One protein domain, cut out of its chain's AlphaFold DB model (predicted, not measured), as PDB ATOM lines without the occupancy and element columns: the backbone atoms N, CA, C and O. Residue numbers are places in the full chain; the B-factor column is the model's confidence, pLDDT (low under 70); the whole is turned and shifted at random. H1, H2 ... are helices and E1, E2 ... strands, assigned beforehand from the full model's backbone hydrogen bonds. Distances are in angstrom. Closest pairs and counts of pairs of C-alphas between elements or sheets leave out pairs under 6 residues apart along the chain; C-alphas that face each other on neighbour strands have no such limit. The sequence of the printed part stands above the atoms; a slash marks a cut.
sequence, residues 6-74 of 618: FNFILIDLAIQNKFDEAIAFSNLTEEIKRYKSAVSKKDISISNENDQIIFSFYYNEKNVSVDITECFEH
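What this domain is: This is residues 6 to 74 of the 618 residues of an uncharacterized protein of Bacillus sp. AFS001701 (UniProt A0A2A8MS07). A strongly twisted wall of three strands has its helices over one face and the other face bare: the helical hairpin H1 and H2 packs there, with short H3 beyond it, in two layers, helices on one face of a sheet. The sheet E1 E2 E3 is a meander, each strand the antiparallel neighbour of the one before. The printed part has 69 residues, with three named helices and three named strands that follow along the chain as H1 H2 E1 E2 E3 H3; the class is mixed, helices and strands. It is compact, with a radius of gyration of the C-alphas of 12.2 A and spans of 35 by 24 by 24 A.

Where its parts are: Find C-alpha 6 at (-29.888, -0.621, -39.382), where H1, residues 6 to 15, begins its 14.2 A. H2, residues 19 to 32, runs 20.0 A. Then come E1, residues 44 to 49, 16.0 A, E2, residues 52 to 59, 21.8 A, and E3, residues 62 to 67, 16.4 A. H3, residues 69 to 74, ends at C-alpha 74, (-16.914, -3.693, -39.108).

How they stand to each other: Look first at E2, the inner strand: N 47 and O 54 of E1 and E2 are 3.0 A apart, N 57 and O 64 of E2 and E3 3.0 A, both within hydrogen-bond range. H2 is on the sheet at a height of 9.1 A, over E2 and E3, across the strands; the closest C-alphas of H2 and E2, of Ala 24 and Tyr 59, are 6.5 A apart. H1 and H2 touch, closest at the C-alphas of Leu 10 and Ala 22, 5.3 A, at a shallow tilt of 16 degrees, opposite ways. H2 and H3 are apart. Every O i to N i+4 pair is within range in H1 and H2, and 1 of 2 in H3.

The domain as a whole: The C-alphas farthest apart, of Lys 36 and Asn 50, are 36.2 A apart. The printed part has no cut; the link from H2 to E1, 11 residues, is long. No printed residue is under pLDDT 70.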
ATOM      1  N   PHE A   6     -28.438  -0.547 -39.576       89.62
ATOM      2  CA  PHE A   6     -29.888  -0.621 -39.382       89.62
ATOM      3  C   PHE A   6     -30.438  -2.039 -39.552       89.62
ATOM      4  O   PHE A   6     -31.334  -2.440 -38.819       89.62
ATOM      5  N   ASN A   7     -29.857  -2.831 -40.455       90.50
ATOM      6  CA  ASN A   7     -30.218  -4.241 -40.578       90.50
ATOM      7  C   ASN A   7     -29.734  -5.038 -39.362       90.50
ATOM      8  O   ASN A   7     -30.426  -5.955 -38.943       90.50
ATOM      9  N   PHE A   8     -28.561  -4.703 -38.812       93.38
ATOM     10  CA  PHE A   8     -28.068  -5.321 -37.583       93.38
ATOM     11  C   PHE A   8     -29.021  -5.048 -36.417       93.38
ATOM     12  O   PHE A   8     -29.440  -6.001 -35.779       93.38
ATOM     13  N   ILE A   9     -29.443  -3.795 -36.217       94.06
ATOM     14  CA  ILE A   9     -30.407  -3.418 -35.170       94.06
ATOM     15  C   ILE A   9     -31.719  -4.200 -35.316       94.06
ATOM     16  O   ILE A   9     -32.198  -4.779 -34.348       94.06
ATOM     17  N   LEU A  10     -32.282  -4.272 -36.529       94.12
ATOM     18  CA  LEU A  10     -33.513  -5.035 -36.776       94.12
ATOM     19  C   LEU A  10     -33.347  -6.531 -36.473       94.12
ATOM     20  O   LEU A  10     -34.236  -7.139 -35.883       94.12
ATOM     21  N   ILE A  11     -32.220  -7.125 -36.879       93.44
ATOM     22  CA  ILE A  11     -31.926  -8.543 -36.637       93.44
ATOM     23  C   ILE A  11     -31.708  -8.803 -35.145       93.44
ATOM     24  O   ILE A  11     -32.242  -9.778 -34.633       93.44
ATOM     25  N   ASP A  12     -30.962  -7.945 -34.452       94.69
ATOM     26  CA  ASP A  12     -30.682  -8.082 -33.023       94.69
ATOM     27  C   ASP A  12     -31.968  -8.014 -32.188       94.69
ATOM     28  O   ASP A  12     -32.246  -8.918 -31.398       94.69
ATOM     29  N   LEU A  13     -32.823  -7.019 -32.450       95.19
ATOM     30  CA  LEU A  13     -34.139  -6.918 -31.814       95.19
ATOM     31  C   LEU A  13     -34.996  -8.160 -32.098       95.19
ATOM     32  O   LEU A  13     -35.592  -8.719 -31.178       95.19
ATOM     33  N   ALA A  14     -35.013  -8.649 -33.342       94.19
ATOM     34  CA  ALA A  14     -35.762  -9.852 -33.700       94.19
ATOM     35  C   ALA A  14     -35.227 -11.123 -33.011       94.19
ATOM     36  O   ALA A  14     -36.021 -11.927 -32.531       94.19
ATOM     37  N   ILE A  15     -33.903 -11.298 -32.908       94.94
ATOM     38  CA  ILE A  15     -33.271 -12.428 -32.197       94.94
ATOM     39  C   ILE A  15     -33.618 -12.395 -30.704       94.94
ATOM     40  O   ILE A  15     -33.830 -13.440 -30.093       94.94
ATOM     41  N   GLN A  16     -33.733 -11.200 -30.125       95.31
ATOM     42  CA  GLN A  16     -34.167 -10.999 -28.741       95.31
ATOM     43  C   GLN A  16     -35.696 -11.089 -28.555       95.31
ATOM     44  O   GLN A  16     -36.181 -10.855 -27.450       95.31
ATOM     45  N   ASN A  17     -36.460 -11.435 -29.601       96.19
ATOM     46  CA  ASN A  17     -37.930 -11.464 -29.624       96.19
ATOM     47  C   ASN A  17     -38.603 -10.108 -29.306       96.19
ATOM     48  O   ASN A  17     -39.735 -10.072 -28.826       96.19
ATOM     49  N   LYS A  18     -37.927  -8.990 -29.595       95.06
ATOM     50  CA  LYS A  18     -38.403  -7.604 -29.438       95.06
ATOM     51  C   LYS A  18     -39.024  -7.079 -30.740       95.06
ATOM     52  O   LYS A  18     -38.477  -6.205 -31.418       95.06
ATOM     53  N   PHE A  19     -40.127  -7.698 -31.167       94.62
ATOM     54  CA  PHE A  19     -40.735  -7.416 -32.475       94.62
ATOM     55  C   PHE A  19     -41.379  -6.027 -32.559       94.62
ATOM     56  O   PHE A  19     -41.268  -5.376 -33.598       94.62
ATOM     57  N   ASP A  20     -42.000  -5.554 -31.477       93.38
ATOM     58  CA  ASP A  20     -42.637  -4.233 -31.442       93.38
ATOM     59  C   ASP A  20     -41.598  -3.119 -31.603       93.38
ATOM     60  O   ASP A  20     -41.803  -2.172 -32.362       93.38
ATOM     61  N   GLU A  21     -40.442  -3.261 -30.956       94.62
ATOM     62  CA  GLU A  21     -39.309  -2.352 -31.084       94.62
ATOM     63  C   GLU A  21     -38.695  -2.399 -32.488       94.62
ATOM     64  O   GLU A  21     -38.294  -1.364 -33.019       94.62
ATOM     65  N   ALA A  22     -38.642  -3.572 -33.124       94.31
ATOM     66  CA  ALA A  22     -38.161  -3.696 -34.499       94.31
ATOM     67  C   ALA A  22     -39.103  -2.995 -35.498       94.31
ATOM     68  O   ALA A  22     -38.641  -2.267 -36.380       94.31
ATOM     69  N   ILE A  23     -40.421  -3.164 -35.340       93.19
ATOM     70  CA  ILE A  23     -41.438  -2.468 -36.148       93.19
ATOM     71  C   ILE A  23     -41.346  -0.958 -35.919       93.19
ATOM     72  O   ILE A  23     -41.328  -0.187 -36.881       93.19
ATOM     73  N   ALA A  24     -41.224  -0.532 -34.663       91.69
ATOM     74  CA  ALA A  24     -41.042   0.865 -34.296       91.69
ATOM     75  C   ALA A  24     -39.815   1.487 -34.952       91.69
ATOM     76  O   ALA A  24     -39.908   2.561 -35.544       91.69
ATOM     77  N   PHE A  25     -38.677   0.796 -34.881       93.00
ATOM     78  CA  PHE A  25     -37.444   1.243 -35.504       93.00
ATOM     79  C   PHE A  25     -37.603   1.365 -37.022       93.00
ATOM     80  O   PHE A  25     -37.210   2.374 -37.607       93.00
ATOM     81  N   SER A  26     -38.245   0.384 -37.665       92.12
ATOM     82  CA  SER A  26     -38.554   0.444 -39.097       92.12
ATOM     83  C   SER A  26     -39.401   1.675 -39.437       92.12
ATOM     84  O   SER A  26     -39.023   2.449 -40.318       92.12
ATOM     85  N   ASN A  27     -40.492   1.913 -38.705       89.69
ATOM     86  CA  ASN A  27     -41.369   3.069 -38.911       89.69
ATOM     87  C   ASN A  27     -40.629   4.395 -38.690       89.69
ATOM     88  O   ASN A  27     -40.707   5.284 -39.533       89.69
ATOM     89  N   LEU A  28     -39.838   4.497 -37.618       90.00
ATOM     90  CA  LEU A  28     -38.960   5.633 -37.332       90.00
ATOM     91  C   LEU A  28     -38.033   5.931 -38.519       90.00
ATOM     92  O   LEU A  28     -37.934   7.076 -38.964       90.00
ATOM     93  N   THR A  29     -37.378   4.905 -39.074       89.69
ATOM     94  CA  THR A  29     -36.470   5.093 -40.214       89.69
ATOM     95  C   THR A  29     -37.179   5.559 -41.486       89.69
ATOM     96  O   THR A  29     -36.567   6.271 -42.284       89.69
ATOM     97  N   GLU A  30     -38.445   5.186 -41.690       88.44
ATOM     98  CA  GLU A  30     -39.256   5.664 -42.812       88.44
ATOM     99  C   GLU A  30     -39.770   7.092 -42.592       88.44
ATOM    100  O   GLU A  30     -39.709   7.902 -43.517       88.44
ATOM    101  N   GLU A  31     -40.184   7.443 -41.372       88.56
ATOM    102  CA  GLU A  31     -40.602   8.809 -41.024       88.56
ATOM    103  C   GLU A  31     -39.459   9.815 -41.194       88.56
ATOM    104  O   GLU A  31     -39.652  10.851 -41.824       88.56
ATOM    105  N   ILE A  32     -38.245   9.489 -40.738       89.25
ATOM    106  CA  ILE A  32     -37.062  10.361 -40.882       89.25
ATOM    107  C   ILE A  32     -36.723  10.632 -42.360       89.25
ATOM    108  O   ILE A  32     -36.137  11.661 -42.704       89.25
ATOM    109  N   LYS A  33     -37.074   9.716 -43.275       89.81
ATOM    110  CA  LYS A  33     -36.837   9.901 -44.717       89.81
ATOM    111  C   LYS A  33     -37.789  10.905 -45.361       89.81
ATOM    112  O   LYS A  33     -37.546  11.293 -46.508       89.81
ATOM    113  N   ARG A  34     -38.861  11.303 -44.676       91.12
ATOM    114  CA  ARG A  34     -39.820  12.291 -45.172       91.12
ATOM    115  C   ARG A  34     -39.249  13.702 -45.023       91.12
ATOM    116  O   ARG A  34     -38.544  13.998 -44.070       91.12
ATOM    117  N   TYR A  35     -39.527  14.562 -46.000       91.94
ATOM    118  CA  TYR A  35     -39.031  15.947 -46.060       91.94
ATOM    119  C   TYR A  35     -39.613  16.829 -44.966       91.94
ATOM    120  O   TYR A  35     -38.986  17.796 -44.540       91.94
ATOM    121  N   LYS A  36     -40.811  16.474 -44.516       85.19
ATOM    122  CA  LYS A  36     -41.420  16.999 -43.311       85.19
ATOM    123  C   LYS A  36     -41.890  15.804 -42.492       85.19
ATOM    124  O   LYS A  36     -42.454  14.864 -43.053       85.19
ATOM    125  N   SER A  37     -41.530  15.818 -41.217       80.12
ATOM    126  CA  SER A  37     -41.961  14.874 -40.196       80.12
ATOM    127  C   SER A  37     -41.741  15.530 -38.836       80.12
ATOM    128  O   SER A  37     -40.833  16.347 -38.671       80.12
ATOM    129  N   ALA A  38     -42.558  15.160 -37.852       78.50
ATOM    130  CA  ALA A  38     -42.305  15.516 -36.456       78.50
ATOM    131  C   ALA A  38     -41.069  14.792 -35.894       78.50
ATOM    132  O   ALA A  38     -40.525  15.202 -34.872       78.50
ATOM    133  N   VAL A  39     -40.647  13.718 -36.563       82.50
ATOM    134  CA  VAL A  39     -39.526  12.875 -36.172       82.50
ATOM    135  C   VAL A  39     -38.309  13.233 -37.013       82.50
ATOM    136  O   VAL A  39     -38.398  13.501 -38.211       82.50
ATOM    137  N   SER A  40     -37.146  13.234 -36.387       80.50
ATOM    138  CA  SER A  40     -35.888  13.625 -36.995       80.50
ATOM    139  C   SER A  40     -34.785  12.633 -36.650       80.50
ATOM    140  O   SER A  40     -34.878  11.818 -35.740       80.50
ATOM    141  N   LYS A  41     -33.654  12.746 -37.341       81.69
ATOM    142  CA  LYS A  41     -32.447  11.980 -37.002       81.69
ATOM    143  C   LYS A  41     -31.918  12.230 -35.576       81.69
ATOM    144  O   LYS A  41     -31.048  11.481 -35.151       81.69
ATOM    145  N   LYS A  42     -32.420  13.246 -34.852       77.62
ATOM    146  CA  LYS A  42     -32.106  13.492 -33.429       77.62
ATOM    147  C   LYS A  42     -32.783  12.491 -32.491       77.62
ATOM    148  O   LYS A  42     -32.309  12.312 -31.377       77.62
ATOM    149  N   ASP A  43     -33.842  11.828 -32.951       83.44
ATOM    150  CA  ASP A  43     -34.530  10.760 -32.212       83.44
ATOM    151  C   ASP A  43     -33.737   9.443 -32.222       83.44
ATOM    152  O   ASP A  43     -34.141   8.452 -31.615       83.44
ATOM    153  N   ILE A  44     -32.591   9.443 -32.909       88.94
ATOM    154  CA  ILE A  44     -31.574   8.401 -32.895       88.94
ATOM    155  C   ILE A  44     -30.312   8.988 -32.261       88.94
ATOM    156  O   ILE A  44     -29.813  10.026 -32.695       88.94
ATOM    157  N   SER A  45     -29.746   8.292 -31.281       89.44
ATOM    158  CA  SER A  45     -28.494   8.682 -30.633       89.44
ATOM    159  C   SER A  45     -27.529   7.509 -30.529       89.44
ATOM    160  O   SER A  45     -27.924   6.345 -30.573       89.44
ATOM    161  N   ILE A  46     -26.241   7.835 -30.448       92.56
ATOM    162  CA  ILE A  46     -25.167   6.870 -30.237       92.56
ATOM    163  C   ILE A  46     -24.290   7.404 -29.108       92.56
ATOM    164  O   ILE A  46     -23.957   8.591 -29.100       92.56
ATOM    165  N   SER A  47     -23.933   6.547 -28.159       92.62
ATOM    166  CA  SER A  47     -23.058   6.864 -27.027       92.62
ATOM    167  C   SER A  47     -21.936   5.832 -26.901       92.62
ATOM    168  O   SER A  47     -22.015   4.729 -27.444       92.62
ATOM    169  N   ASN A  48     -20.861   6.206 -26.201       93.12
ATOM    170  CA  ASN A  48     -19.880   5.255 -25.678       93.12
ATOM    171  C   ASN A  48     -20.032   5.211 -24.155       93.12
ATOM    172  O   ASN A  48     -19.837   6.227 -23.484       93.12
ATOM    173  N   GLU A  49     -20.371   4.037 -23.638       92.38
ATOM    174  CA  GLU A  49     -20.570   3.749 -22.226       92.38
ATOM    175  C   GLU A  49     -19.629   2.604 -21.839       92.38
ATOM    176  O   GLU A  49     -19.853   1.455 -22.204       92.38
ATOM    177  N   ASN A  50     -18.544   2.910 -21.119       88.38
ATOM    178  CA  ASN A  50     -17.552   1.919 -20.673       88.38
ATOM    179  C   ASN A  50     -17.024   1.006 -21.804       88.38
ATOM    180  O   ASN A  50     -17.003  -0.214 -21.663       88.38
ATOM    181  N   ASP A  51     -16.608   1.600 -22.929       86.81
ATOM    182  CA  ASP A  51     -16.126   0.923 -24.147       86.81
ATOM    183  C   ASP A  51     -17.175   0.148 -24.962       86.81
ATOM    184  O   ASP A  51     -16.834  -0.367 -26.042       86.81
ATOM    185  N   GLN A  52     -18.436   0.143 -24.519       93.12
ATOM    186  CA  GLN A  52     -19.583  -0.313 -25.297       93.12
ATOM    187  C   GLN A  52     -20.178   0.844 -26.096       93.12
ATOM    188  O   GLN A  52     -20.362   1.948 -25.587       93.12
ATOM    189  N   ILE A  53     -20.490   0.594 -27.364       94.75
ATOM    190  CA  ILE A  53     -21.147   1.570 -28.229       94.75
ATOM    191  C   ILE A  53     -22.627   1.240 -28.264       94.75
ATOM    192  O   ILE A  53     -23.021   0.213 -28.815       94.75
ATOM    193  N   ILE A  54     -23.437   2.129 -27.705       95.81
ATOM    194  CA  ILE A  54     -24.876   1.933 -27.582       95.81
ATOM    195  C   ILE A  54     -25.583   2.782 -28.631       95.81
ATOM    196  O   ILE A  54     -25.329   3.978 -28.752       95.81
ATOM    197  N   PHE A  55     -26.463   2.153 -29.403       94.81
ATOM    198  CA  PHE A  55     -27.417   2.828 -30.272       94.81
ATOM    199  C   PHE A  55     -28.755   2.926 -29.550       94.81
ATOM    200  O   PHE A  55     -29.291   1.902 -29.126       94.81
ATOM    201  N   SER A  56     -29.322   4.126 -29.472       93.81
ATOM    202  CA  SER A  56     -30.601   4.356 -28.812       93.81
ATOM    203  C   SER A  56     -31.589   5.083 -29.711       93.81
ATOM    204  O   SER A  56     -31.221   5.992 -30.457       93.81
ATOM    205  N   PHE A  57     -32.859   4.704 -29.608       92.31
ATOM    206  CA  PHE A  57     -33.969   5.409 -30.243       92.31
ATOM    207  C   PHE A  57     -35.196   5.450 -29.333       92.31
ATOM    208  O   PHE A  57     -35.365   4.598 -28.457       92.31
ATOM    209  N   TYR A  58     -36.054   6.447 -29.542       86.69
ATOM    210  CA  TYR A  58     -37.260   6.639 -28.741       86.69
ATOM    211  C   TYR A  58     -38.482   5.961 -29.371       86.69
ATOM    212  O   TYR A  58     -38.750   6.124 -30.563       86.69
ATOM    213  N   TYR A  59     -39.243   5.217 -28.568       77.88
ATOM    214  CA  TYR A  59     -40.487   4.562 -28.972       77.88
ATOM    215  C   TYR A  59     -41.429   4.348 -27.777       77.88
ATOM    216  O   TYR A  59     -40.999   3.849 -26.742       77.88
ATOM    217  N   ASN A  60     -42.722   4.679 -27.916       71.88
ATOM    218  CA  ASN A  60     -43.756   4.504 -26.876       71.88
ATOM    219  C   ASN A  60     -43.328   4.999 -25.485       71.88
ATOM    220  O   ASN A  60     -43.430   4.282 -24.491       71.88
ATOM    221  N   GLU A  61     -42.793   6.216 -25.432       80.19
ATOM    222  CA  GLU A  61     -42.275   6.839 -24.211       80.19
ATOM    223  C   GLU A  61     -41.068   6.140 -23.560       80.19
ATOM    224  O   GLU A  61     -40.648   6.490 -22.457       80.19
ATOM    225  N   LYS A  62     -40.457   5.176 -24.258       82.75
ATOM    226  CA  LYS A  62     -39.294   4.414 -23.806       82.75
ATOM    227  C   LYS A  62     -38.103   4.640 -24.732       82.75
ATOM    228  O   LYS A  62     -38.238   4.698 -25.950       82.75
ATOM    229  N   ASN A  63     -36.915   4.707 -24.141       89.25
ATOM    230  CA  ASN A  63     -35.666   4.606 -24.888       89.25
ATOM    231  C   ASN A  63     -35.317   3.127 -25.067       89.25
ATOM    232  O   ASN A  63     -35.143   2.406 -24.084       89.25
ATOM    233  N   VAL A  64     -35.222   2.684 -26.316       93.56
ATOM    234  CA  VAL A  64     -34.724   1.357 -26.676       93.56
ATOM    235  C   VAL A  64     -33.238   1.486 -26.969       93.56
ATOM    236  O   VAL A  64     -32.851   2.350 -27.749       93.56
ATOM    237  N   SER A  65     -32.423   0.619 -26.367       94.31
ATOM    238  CA  SER A  65     -30.970   0.600 -26.542       94.31
ATOM    239  C   SER A  65     -30.497  -0.744 -27.087       94.31
ATOM    240  O   SER A  65     -30.974  -1.797 -26.657       94.31
ATOM    241  N   VAL A  66     -29.549  -0.694 -28.019       95.31
ATOM    242  CA  VAL A  66     -28.925  -1.847 -28.676       95.31
ATOM    243  C   VAL A  66     -27.408  -1.679 -28.614       95.31
ATOM    244  O   VAL A  66     -26.889  -0.642 -29.028       95.31
ATOM    245  N   ASP A  67     -26.694  -2.686 -28.105       95.06
ATOM    246  CA  ASP A  67     -25.227  -2.709 -28.142       95.06
ATOM    247  C   ASP A  67     -24.768  -3.014 -29.573       95.06
ATOM    248  O   ASP A  67     -25.049  -4.073 -30.135       95.06
ATOM    249  N   ILE A  68     -24.077  -2.055 -30.185       94.88
ATOM    250  CA  ILE A  68     -23.587  -2.139 -31.560       94.88
ATOM    251  C   ILE A  68     -22.060  -2.255 -31.621       94.88
ATOM    252  O   ILE A  68     -21.489  -2.060 -32.693       94.88
ATOM    253  N   THR A  69     -21.385  -2.566 -30.510       93.56
ATOM    254  CA  THR A  69     -19.914  -2.585 -30.410       93.56
ATOM    255  C   THR A  69     -19.278  -3.489 -31.466       93.56
ATOM    256  O   THR A  69     -18.435  -3.026 -32.235       93.56
ATOM    257  N   GLU A  70     -19.737  -4.740 -31.579       90.75
ATOM    258  CA  GLU A  70     -19.245  -5.698 -32.583       90.75
ATOM    259  C   GLU A  70     -19.524  -5.205 -34.013       90.75
ATOM    260  O   GLU A  70     -18.649  -5.207 -34.882       90.75
ATOM    261  N   CYS A  71     -20.732  -4.688 -34.263       91.69
ATOM    262  CA  CYS A  71     -21.094  -4.133 -35.565       91.69
ATOM    263  C   CYS A  71     -20.178  -2.955 -35.949       91.69
ATOM    264  O   CYS A  71     -19.703  -2.871 -37.088       91.69
ATOM    265  N   PHE A  72     -19.875  -2.070 -34.997       91.75
ATOM    266  CA  PHE A  72     -19.072  -0.865 -35.192       91.75
ATOM    267  C   PHE A  72     -17.636  -1.171 -35.639       91.75
ATOM    268  O   PHE A  72     -17.069  -0.463 -36.489       91.75
ATOM    269  N   GLU A  73     -17.042  -2.262 -35.148       89.31
ATOM    270  CA  GLU A  73     -15.718  -2.724 -35.583       89.31
ATOM    271  C   GLU A  73     -15.671  -3.011 -37.090       89.31
ATOM    272  O   GLU A  73     -14.663  -2.741 -37.754       89.31
ATOM    273  N   HIS A  74     -16.795  -3.412 -37.679       90.88
ATOM    274  CA  HIS A  74     -16.914  -3.693 -39.108       90.88
ATOM    275  C   HIS A  74     -17.400  -2.501 -39.949       90.88
ATOM    276  O   HIS A  74     -17.276  -2.530 -41.180       90.88
TER     277      HIS A  74